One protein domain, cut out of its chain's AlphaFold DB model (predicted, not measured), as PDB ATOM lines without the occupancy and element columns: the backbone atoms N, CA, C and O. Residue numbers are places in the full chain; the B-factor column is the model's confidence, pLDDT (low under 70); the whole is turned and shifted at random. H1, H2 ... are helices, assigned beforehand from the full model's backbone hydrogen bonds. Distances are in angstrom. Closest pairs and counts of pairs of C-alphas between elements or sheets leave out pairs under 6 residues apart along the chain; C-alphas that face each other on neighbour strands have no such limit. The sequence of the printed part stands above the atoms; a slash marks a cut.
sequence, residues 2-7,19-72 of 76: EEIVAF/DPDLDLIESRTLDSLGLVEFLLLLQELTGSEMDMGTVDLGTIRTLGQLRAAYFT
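AT A GLANCE: This is residues 2 to 7 and 19 to 72 of the 76 residues of the protein "Acyl carrier protein" of Nocardia yunnanensis (UniProt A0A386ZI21). What does one see first? A small rounded cluster of helices and loops with few contacts between the helices: the longest helix, H2, has short H1 side by side with it, running the opposite way, while H4 comes towards H2 at their last residues like the arms of an open V, with tiny H3 making a corner with H4. Residues 19 to 31, with no named element, run along the outside before H2. What is it made of, and how large is it? The printed part has 60 residues, with four named helices in the order H1, H2, H3, H4 and no named strand, and its class is all helix. It is compact, with a radius of gyration of the C-alphas of 10.6 A and spans of 26 by 25 by 21 A.

HOW THE PARTS SIT: How does the first helix stand to the longest? H1, residues 2 to 7, and H2, residues 32 to 46, are close but not clearly touching, and their closest C-alphas, those of Ile 4 and Leu 41, are 7.9 A apart. They run opposite ways at a shallow tilt of 20 degrees. Where do the last two helices come in? H3, residues 57 to 60, and H4, residues 63 to 70, touch only at the corner by their link, with the closest C-alphas, those of Ile 60 and Leu 66, 4.9 A apart. H2 and H3 are near each other, with 5 pairs of C-alphas within 10 A. H2 and H4 are close but not clearly touching, with the closest C-alphas, those of Thr 46 and Tyr 70, 7.0 A apart, and run the same way at a steep tilt of 49 degrees. Which helices stay apart, and what do the backbones show? H1 is apart from H3 and from H4. Every O i to N i+4 pair is within hydrogen-bond range in H1 and H4, and 10 of 11 are in H2; H3 is too short for such a pair.

IN THESE COORDINATES: Where does the first helix begin? C-alpha 2 of H1 is at (93.927, 169.645, 181.745), and H1 is 8.6 A long from first to last C-alpha. Where do the others lie? H2 begins with C-alpha 32 at (80.148, 165.717, 165.069) and is 21.2 A long. H3 is 5.3 A long, and H4, 10.4 A long, ends with C-alpha 70 at (89.552, 156.423, 180.530).

THE WHOLE: How far does it reach? The two C-alphas farthest apart, those of Asp 19 and Gly 53, are 27.6 A apart. Where is the cut? Residues 8 to 18 are not printed, and C-alphas 7 and 19 are 15.5 A apart across it. Of the links that are printed whole, H2 to H3 is short and H3 to H4 is tight. Where is confidence low? The mean pLDDT of the printed part is 86.4, and residue 72 is the one printed residue under 70.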
ATOM      1  N   GLU A   2      93.748 168.238 182.155       85.38
ATOM      2  CA  GLU A   2      93.927 169.645 181.745       85.38
ATOM      3  C   GLU A   2      93.796 169.856 180.227       85.38
ATOM      4  O   GLU A   2      93.066 170.748 179.807       85.38
ATOM      5  N   GLU A   3      94.393 168.988 179.402       88.56
ATOM      6  CA  GLU A   3      94.288 169.086 177.934       88.56
ATOM      7  C   GLU A   3      92.857 168.894 177.415       88.56
ATOM      8  O   GLU A   3      92.423 169.598 176.508       88.56
ATOM      9  N   ILE A   4      92.087 168.003 178.046       88.06
ATOM     10  CA  ILE A   4      90.665 167.798 177.735       88.06
ATOM     11  C   ILE A   4      89.868 169.063 178.051       88.06
ATOM     12  O   ILE A   4      89.087 169.523 177.224       88.06
ATOM     13  N   VAL A   5      90.076 169.648 179.232       88.56
ATOM     14  CA  VAL A   5      89.372 170.873 179.632       88.56
ATOM     15  C   VAL A   5      89.746 172.035 178.714       88.56
ATOM     16  O   VAL A   5      88.859 172.764 178.282       88.56
ATOM     17  N   ALA A   6      91.024 172.175 178.355       90.31
ATOM     18  CA  ALA A   6      91.487 173.196 177.420       90.31
ATOM     19  C   ALA A   6      90.857 173.028 176.029       90.31
ATOM     20  O   ALA A   6      90.353 173.995 175.462       90.31
ATOM     21  N   PHE A   7      90.820 171.801 175.503       91.00
ATOM     22  CA  PHE A   7      90.179 171.495 174.225       91.00
ATOM     23  C   PHE A   7      88.690 171.864 174.225       91.00
ATOM     24  O   PHE A   7      88.203 172.497 173.287       91.00
ATOM     25  N   ASP A  19      81.633 171.500 186.161       86.00
ATOM     26  CA  ASP A  19      80.511 170.571 186.243       86.00
ATOM     27  C   ASP A  19      80.861 169.242 185.542       86.00
ATOM     28  O   ASP A  19      81.047 169.218 184.321       86.00
ATOM     29  N   PRO A  20      81.026 168.138 186.296       84.00
ATOM     30  CA  PRO A  20      81.405 166.851 185.728       84.00
ATOM     31  C   PRO A  20      80.242 166.122 185.043       84.00
ATOM     32  O   PRO A  20      80.502 165.224 184.244       84.00
ATOM     33  N   ASP A  21      78.997 166.487 185.344       87.62
ATOM     34  CA  ASP A  21      77.777 165.878 184.805       87.62
ATOM     35  C   ASP A  21      77.252 166.626 183.568       87.62
ATOM     36  O   ASP A  21      76.277 166.203 182.945       87.62
ATOM     37  N   LEU A  22      77.923 167.714 183.177       87.69
ATOM     38  CA  LEU A  22      77.593 168.491 181.998       87.69
ATOM     39  C   LEU A  22      77.674 167.630 180.740       87.69
ATOM     40  O   LEU A  22      78.715 167.052 180.412       87.69
ATOM     41  N   ASP A  23      76.567 167.620 180.005       89.62
ATOM     42  CA  ASP A  23      76.457 166.942 178.726       89.62
ATOM     43  C   ASP A  23      77.207 167.729 177.646       89.62
ATOM     44  O   ASP A  23      76.787 168.806 177.211       89.62
ATOM     45  N   LEU A  24      78.349 167.199 177.218       88.44
ATOM     46  CA  LEU A  24      79.227 167.832 176.238       88.44
ATOM     47  C   LEU A  24      78.601 167.864 174.839       88.44
ATOM     48  O   LEU A  24      78.932 168.743 174.046       88.44
ATOM     49  N   ILE A  25      77.688 166.942 174.541       87.38
ATOM     50  CA  ILE A  25      77.029 166.839 173.237       87.38
ATOM     51  C   ILE A  25      75.824 167.782 173.201       87.38
ATOM     52  O   ILE A  25      75.699 168.592 172.284       87.38
ATOM     53  N   GLU A  26      74.959 167.741 174.220       87.25
ATOM     54  CA  GLU A  26      73.781 168.622 174.274       87.25
ATOM     55  C   GLU A  26      74.155 170.097 174.460       87.25
ATOM     56  O   GLU A  26      73.518 170.970 173.869       87.25
ATOM     57  N   SER A  27      75.235 170.387 175.194       86.75
ATOM     58  CA  SER A  27      75.794 171.744 175.298       86.75
ATOM     59  C   SER A  27      76.456 172.246 174.010       86.75
ATOM     60  O   SER A  27      76.934 173.378 173.991       86.75
ATOM     61  N   ARG A  28      76.505 171.429 172.944       85.25
ATOM     62  CA  ARG A  28      77.252 171.701 171.700       85.25
ATOM     63  C   ARG A  28      78.731 172.013 171.937       85.25
ATOM     64  O   ARG A  28      79.361 172.732 171.171       85.25
ATOM     65  N   THR A  29      79.297 171.469 173.010       88.62
ATOM     66  CA  THR A  29      80.742 171.541 173.252       88.62
ATOM     67  C   THR A  29      81.478 170.537 172.356       88.62
ATOM     68  O   THR A  29      82.573 170.811 171.863       88.62
ATOM     69  N   LEU A  30      80.851 169.383 172.103       88.75
ATOM     70  CA  LEU A  30      81.285 168.347 171.173       88.75
ATOM     71  C   LEU A  30      80.242 168.156 170.064       88.75
ATOM     72  O   LEU A  30      79.292 167.388 170.200       88.75
ATOM     73  N   ASP A  31      80.450 168.832 168.937       87.06
ATOM     74  CA  ASP A  31      79.747 168.544 167.684       87.06
ATOM     75  C   ASP A  31      80.350 167.326 166.957       87.06
ATOM     76  O   ASP A  31      81.405 166.814 167.329       87.06
ATOM     77  N   SER A  32      79.726 166.891 165.857       84.69
ATOM     78  CA  SER A  32      80.148 165.717 165.069       84.69
ATOM     79  C   SER A  32      81.627 165.724 164.659       84.69
ATOM     80  O   SER A  32      82.287 164.693 164.741       84.69
ATOM     81  N   LEU A  33      82.166 166.877 164.250       87.56
ATOM     82  CA  LEU A  33      83.591 167.023 163.933       87.56
ATOM     83  C   LEU A  33      84.455 167.069 165.198       87.56
ATOM     84  O   LEU A  33      85.510 166.440 165.256       87.56
ATOM     85  N   GLY A  34      83.993 167.787 166.224       88.19
ATOM     86  CA  GLY A  34      84.725 167.919 167.479       88.19
ATOM     87  C   GLY A  34      84.891 166.598 168.207       88.19
ATOM     88  O   GLY A  34      85.920 166.385 168.834       88.19
ATOM     89  N   LEU A  35      83.934 165.690 168.047       87.38
ATOM     90  CA  LEU A  35      84.007 164.332 168.556       87.38
ATOM     91  C   LEU A  35      85.172 163.546 167.943       87.38
ATOM     92  O   LEU A  35      85.917 162.901 168.668       87.38
ATOM     93  N   VAL A  36      85.365 163.630 166.624       89.00
ATOM     94  CA  VAL A  36      86.473 162.952 165.930       89.00
ATOM     95  C   VAL A  36      87.817 163.463 166.449       89.00
ATOM     96  O   VAL A  36      88.684 162.670 166.811       89.00
ATOM     97  N   GLU A  37      87.970 164.783 166.545       91.38
ATOM     98  CA  GLU A  37      89.183 165.410 167.086       91.38
ATOM     99  C   GLU A  37      89.398 165.058 168.565       91.38
ATOM    100  O   GLU A  37      90.522 164.807 168.995       91.38
ATOM    101  N   PHE A  38      88.316 164.977 169.336       90.31
ATOM    102  CA  PHE A  38      88.358 164.602 170.742       90.31
ATOM    103  C   PHE A  38      88.801 163.152 170.948       90.31
ATOM    104  O   PHE A  38      89.620 162.875 171.819       90.31
ATOM    105  N   LEU A  39      88.312 162.225 170.124       88.12
ATOM    106  CA  LEU A  39      88.735 160.826 170.158       88.12
ATOM    107  C   LEU A  39      90.210 160.673 169.785       88.12
ATOM    108  O   LEU A  39      90.892 159.833 170.361       88.12
ATOM    109  N   LEU A  40      90.723 161.472 168.846       89.50
ATOM    110  CA  LEU A  40      92.155 161.492 168.525       89.50
ATOM    111  C   LEU A  40      92.987 161.984 169.718       89.50
ATOM    112  O   LEU A  40      93.970 161.339 170.078       89.50
ATOM    113  N   LEU A  41      92.550 163.060 170.381       90.38
ATOM    114  CA  LEU A  41      93.186 163.553 171.606       90.38
ATOM    115  C   LEU A  41      93.168 162.490 172.714       90.38
ATOM    116  O   LEU A  41      94.179 162.246 173.362       90.38
ATOM    117  N   LEU A  42      92.035 161.822 172.931       88.38
ATOM    118  CA  LEU A  42      91.933 160.770 173.939       88.38
ATOM    119  C   LEU A  42      92.854 159.584 173.647       88.38
ATOM    120  O   LEU A  42      93.452 159.047 174.578       88.38
ATOM    121  N   GLN A  43      92.985 159.178 172.385       89.00
ATOM    122  CA  GLN A  43      93.925 158.130 171.978       89.00
ATOM    123  C   GLN A  43      95.365 158.514 172.308       89.00
ATOM    124  O   GLN A  43      96.099 157.703 172.867       89.00
ATOM    125  N   GLU A  44      95.750 159.761 172.036       90.25
ATOM    126  CA  GLU A  44      97.079 160.278 172.365       90.25
ATOM    127  C   GLU A  44      97.323 160.304 173.883       90.25
ATOM    128  O   GLU A  44      98.347 159.814 174.357       90.25
ATOM    129  N   LEU A  45      96.347 160.784 174.661       88.62
ATOM    130  CA  LEU A  45      96.451 160.899 176.121       88.62
ATOM    131  C   LEU A  45      96.456 159.550 176.847       88.62
ATOM    132  O   LEU A  45      97.109 159.400 177.878       88.62
ATOM    133  N   THR A  46      95.678 158.586 176.357       85.00
ATOM    134  CA  THR A  46      95.534 157.261 176.986       85.00
ATOM    135  C   THR A  46      96.499 156.227 176.410       85.00
ATOM    136  O   THR A  46      96.646 155.148 176.983       85.00
ATOM    137  N   GLY A  47      97.123 156.519 175.264       86.25
ATOM    138  CA  GLY A  47      97.938 155.571 174.505       86.25
ATOM    139  C   GLY A  47      97.166 154.341 174.013       86.25
ATOM    140  O   GLY A  47      97.785 153.338 173.665       86.25
ATOM    141  N   SER A  48      95.831 154.381 174.035       82.06
ATOM    142  CA  SER A  48      94.964 153.274 173.628       82.06
ATOM    143  C   SER A  48      94.368 153.547 172.257       82.06
ATOM    144  O   SER A  48      93.892 154.648 172.002       82.06
ATOM    145  N   GLU A  49      94.351 152.537 171.392       79.75
ATOM    146  CA  GLU A  49      93.667 152.613 170.101       79.75
ATOM    147  C   GLU A  49      92.150 152.670 170.341       79.75
ATOM    148  O   GLU A  49      91.574 151.759 170.941       79.75
ATOM    149  N   MET A  50      91.496 153.755 169.910       82.31
ATOM    150  CA  MET A  50      90.044 153.920 170.037       82.31
ATOM    151  C   MET A  50      89.401 153.846 168.659       82.31
ATOM    152  O   MET A  50      89.648 154.684 167.793       82.31
ATOM    153  N   ASP A  51      88.526 152.863 168.472       81.62
ATOM    154  CA  ASP A  51      87.752 152.743 167.244       81.62
ATOM    155  C   ASP A  51      86.515 153.652 167.310       81.62
ATOM    156  O   ASP A  51      85.652 153.510 168.179       81.62
ATOM    157  N   MET A  52      86.434 154.611 166.385       74.94
ATOM    158  CA  MET A  52      85.342 155.593 166.328       74.94
ATOM    159  C   MET A  52      83.984 154.962 165.988       74.94
ATOM    160  O   MET A  52      82.949 155.567 166.251       74.94
ATOM    161  N   GLY A  53      83.973 153.769 165.389       79.75
ATOM    162  CA  GLY A  53      82.758 153.018 165.096       79.75
ATOM    163  C   GLY A  53      82.234 152.236 166.299       79.75
ATOM    164  O   GLY A  53      81.038 151.952 166.354       79.75
ATOM    165  N   THR A  54      83.097 151.905 167.265       80.81
ATOM    166  CA  THR A  54      82.716 151.151 168.472       80.81
ATOM    167  C   THR A  54      82.762 151.961 169.759       80.81
ATOM    168  O   THR A  54      82.402 151.431 170.810       80.81
ATOM    169  N   VAL A  55      83.240 153.206 169.717       83.69
ATOM    170  CA  VAL A  55      83.306 154.045 170.913       83.69
ATOM    171  C   VAL A  55      81.904 154.297 171.459       83.69
ATOM    172  O   VAL A  55      80.986 154.696 170.739       83.69
ATOM    173  N   ASP A  56      81.736 154.050 172.753       86.94
ATOM    174  CA  ASP A  56      80.471 154.300 173.421       86.94
ATOM    175  C   ASP A  56      80.321 155.803 173.662       86.94
ATOM    176  O   ASP A  56      81.027 156.400 174.470       86.94
ATOM    177  N   LEU A  57      79.387 156.444 172.954       85.12
ATOM    178  CA  LEU A  57      79.145 157.877 173.132       85.12
ATOM    179  C   LEU A  57      78.713 158.215 174.565       85.12
ATOM    180  O   LEU A  57      78.916 159.339 175.016       85.12
ATOM    181  N   GLY A  58      78.139 157.251 175.291       86.50
ATOM    182  CA  GLY A  58      77.766 157.400 176.690       86.50
ATOM    183  C   GLY A  58      78.969 157.591 177.612       86.50
ATOM    184  O   GLY A  58      78.845 158.313 178.596       86.50
ATOM    185  N   THR A  59      80.142 157.033 177.299       86.81
ATOM    186  CA  THR A  59      81.349 157.224 178.124       86.81
ATOM    187  C   THR A  59      82.011 158.579 177.911       86.81
ATOM    188  O   THR A  59      82.743 159.029 178.782       86.81
ATOM    189  N   ILE A  60      81.740 159.256 176.794       86.00
ATOM    190  CA  ILE A  60      82.293 160.580 176.455       86.00
ATOM    191  C   ILE A  60      81.256 161.706 176.555       86.00
ATOM    192  O   ILE A  60      81.564 162.864 176.284       86.00
ATOM    193  N   ARG A  61      80.026 161.369 176.959       89.25
ATOM    194  CA  ARG A  61      78.899 162.298 177.071       89.25
ATOM    195  C   ARG A  61      79.104 163.338 178.167       89.25
ATOM    196  O   ARG A  61      78.714 164.486 177.995       89.25
ATOM    197  N   THR A  62      79.736 162.941 179.267       91.31
ATOM    198  CA  THR A  62      80.033 163.808 180.412       91.31
ATOM    199  C   THR A  62      81.491 163.657 180.833       91.31
ATOM    200  O   THR A  62      82.103 162.598 180.655       91.31
ATOM    201  N   LEU A  63      82.065 164.698 181.440       88.38
ATOM    202  CA  LEU A  63      83.428 164.643 181.982       88.38
ATOM    203  C   LEU A  63      83.581 163.572 183.070       88.38
ATOM    204  O   LEU A  63      84.648 162.972 183.209       88.38
ATOM    205  N   GLY A  64      82.536 163.352 183.868       88.69
ATOM    206  CA  GLY A  64      82.501 162.348 184.922       88.69
ATOM    207  C   GLY A  64      82.626 160.938 184.360       88.69
ATOM    208  O   GLY A  64      83.497 160.185 184.798       88.69
ATOM    209  N   GLN A  65      81.817 160.607 183.350       89.81
ATOM    210  CA  GLN A  65      81.877 159.313 182.667       89.81
ATOM    211  C   GLN A  65      83.192 159.133 181.916       89.81
ATOM    212  O   GLN A  65      83.793 158.064 181.995       89.81
ATOM    213  N   LEU A  66      83.685 160.192 181.275       87.88
ATOM    214  CA  LEU A  66      84.955 160.163 180.563       87.88
ATOM    215  C   LEU A  66      86.102 159.838 181.513       87.88
ATOM    216  O   LEU A  66      86.907 158.941 181.260       87.88
ATOM    217  N   ARG A  67      86.164 160.560 182.636       87.12
ATOM    218  CA  ARG A  67      87.168 160.314 183.667       87.12
ATOM    219  C   ARG A  67      87.050 158.884 184.184       87.12
ATOM    220  O   ARG A  67      88.066 158.205 184.274       87.12
ATOM    221  N   ALA A  68      85.824 158.431 184.456       87.38
ATOM    222  CA  ALA A  68      85.533 157.083 184.933       87.38
ATOM    223  C   ALA A  68      86.007 155.986 183.955       87.38
ATOM    224  O   ALA A  68      86.587 154.984 184.377       87.38
ATOM    225  N   ALA A  69      85.784 156.180 182.658       85.75
ATOM    226  CA  ALA A  69      86.077 155.196 181.626       85.75
ATOM    227  C   ALA A  69      87.562 155.155 181.234       85.75
ATOM    228  O   ALA A  69      88.106 154.071 181.044       85.75
ATOM    229  N   TYR A  70      88.219 156.315 181.139       83.81
ATOM    230  CA  TYR A  70      89.552 156.423 180.530       83.81
ATOM    231  C   TYR A  70      90.667 156.829 181.501       83.81
ATOM    232  O   TYR A  70      91.834 156.574 181.224       83.81
ATOM    233  N   PHE A  71      90.338 157.439 182.645       79.94
ATOM    234  CA  PHE A  71      91.325 158.049 183.548       79.94
ATOM    235  C   PHE A  71      91.268 157.532 184.998       79.94
ATOM    236  O   PHE A  71      91.971 158.052 185.859       79.94
ATOM    237  N   THR A  72      90.480 156.493 185.298       69.94
ATOM    238  CA  THR A  72      90.353 155.928 186.666       69.94
ATOM    239  C   THR A  72      91.507 155.008 187.070       69.94
ATOM    240  O   THR A  72      91.550 154.507 188.191       69.94
TER     241      THR A  72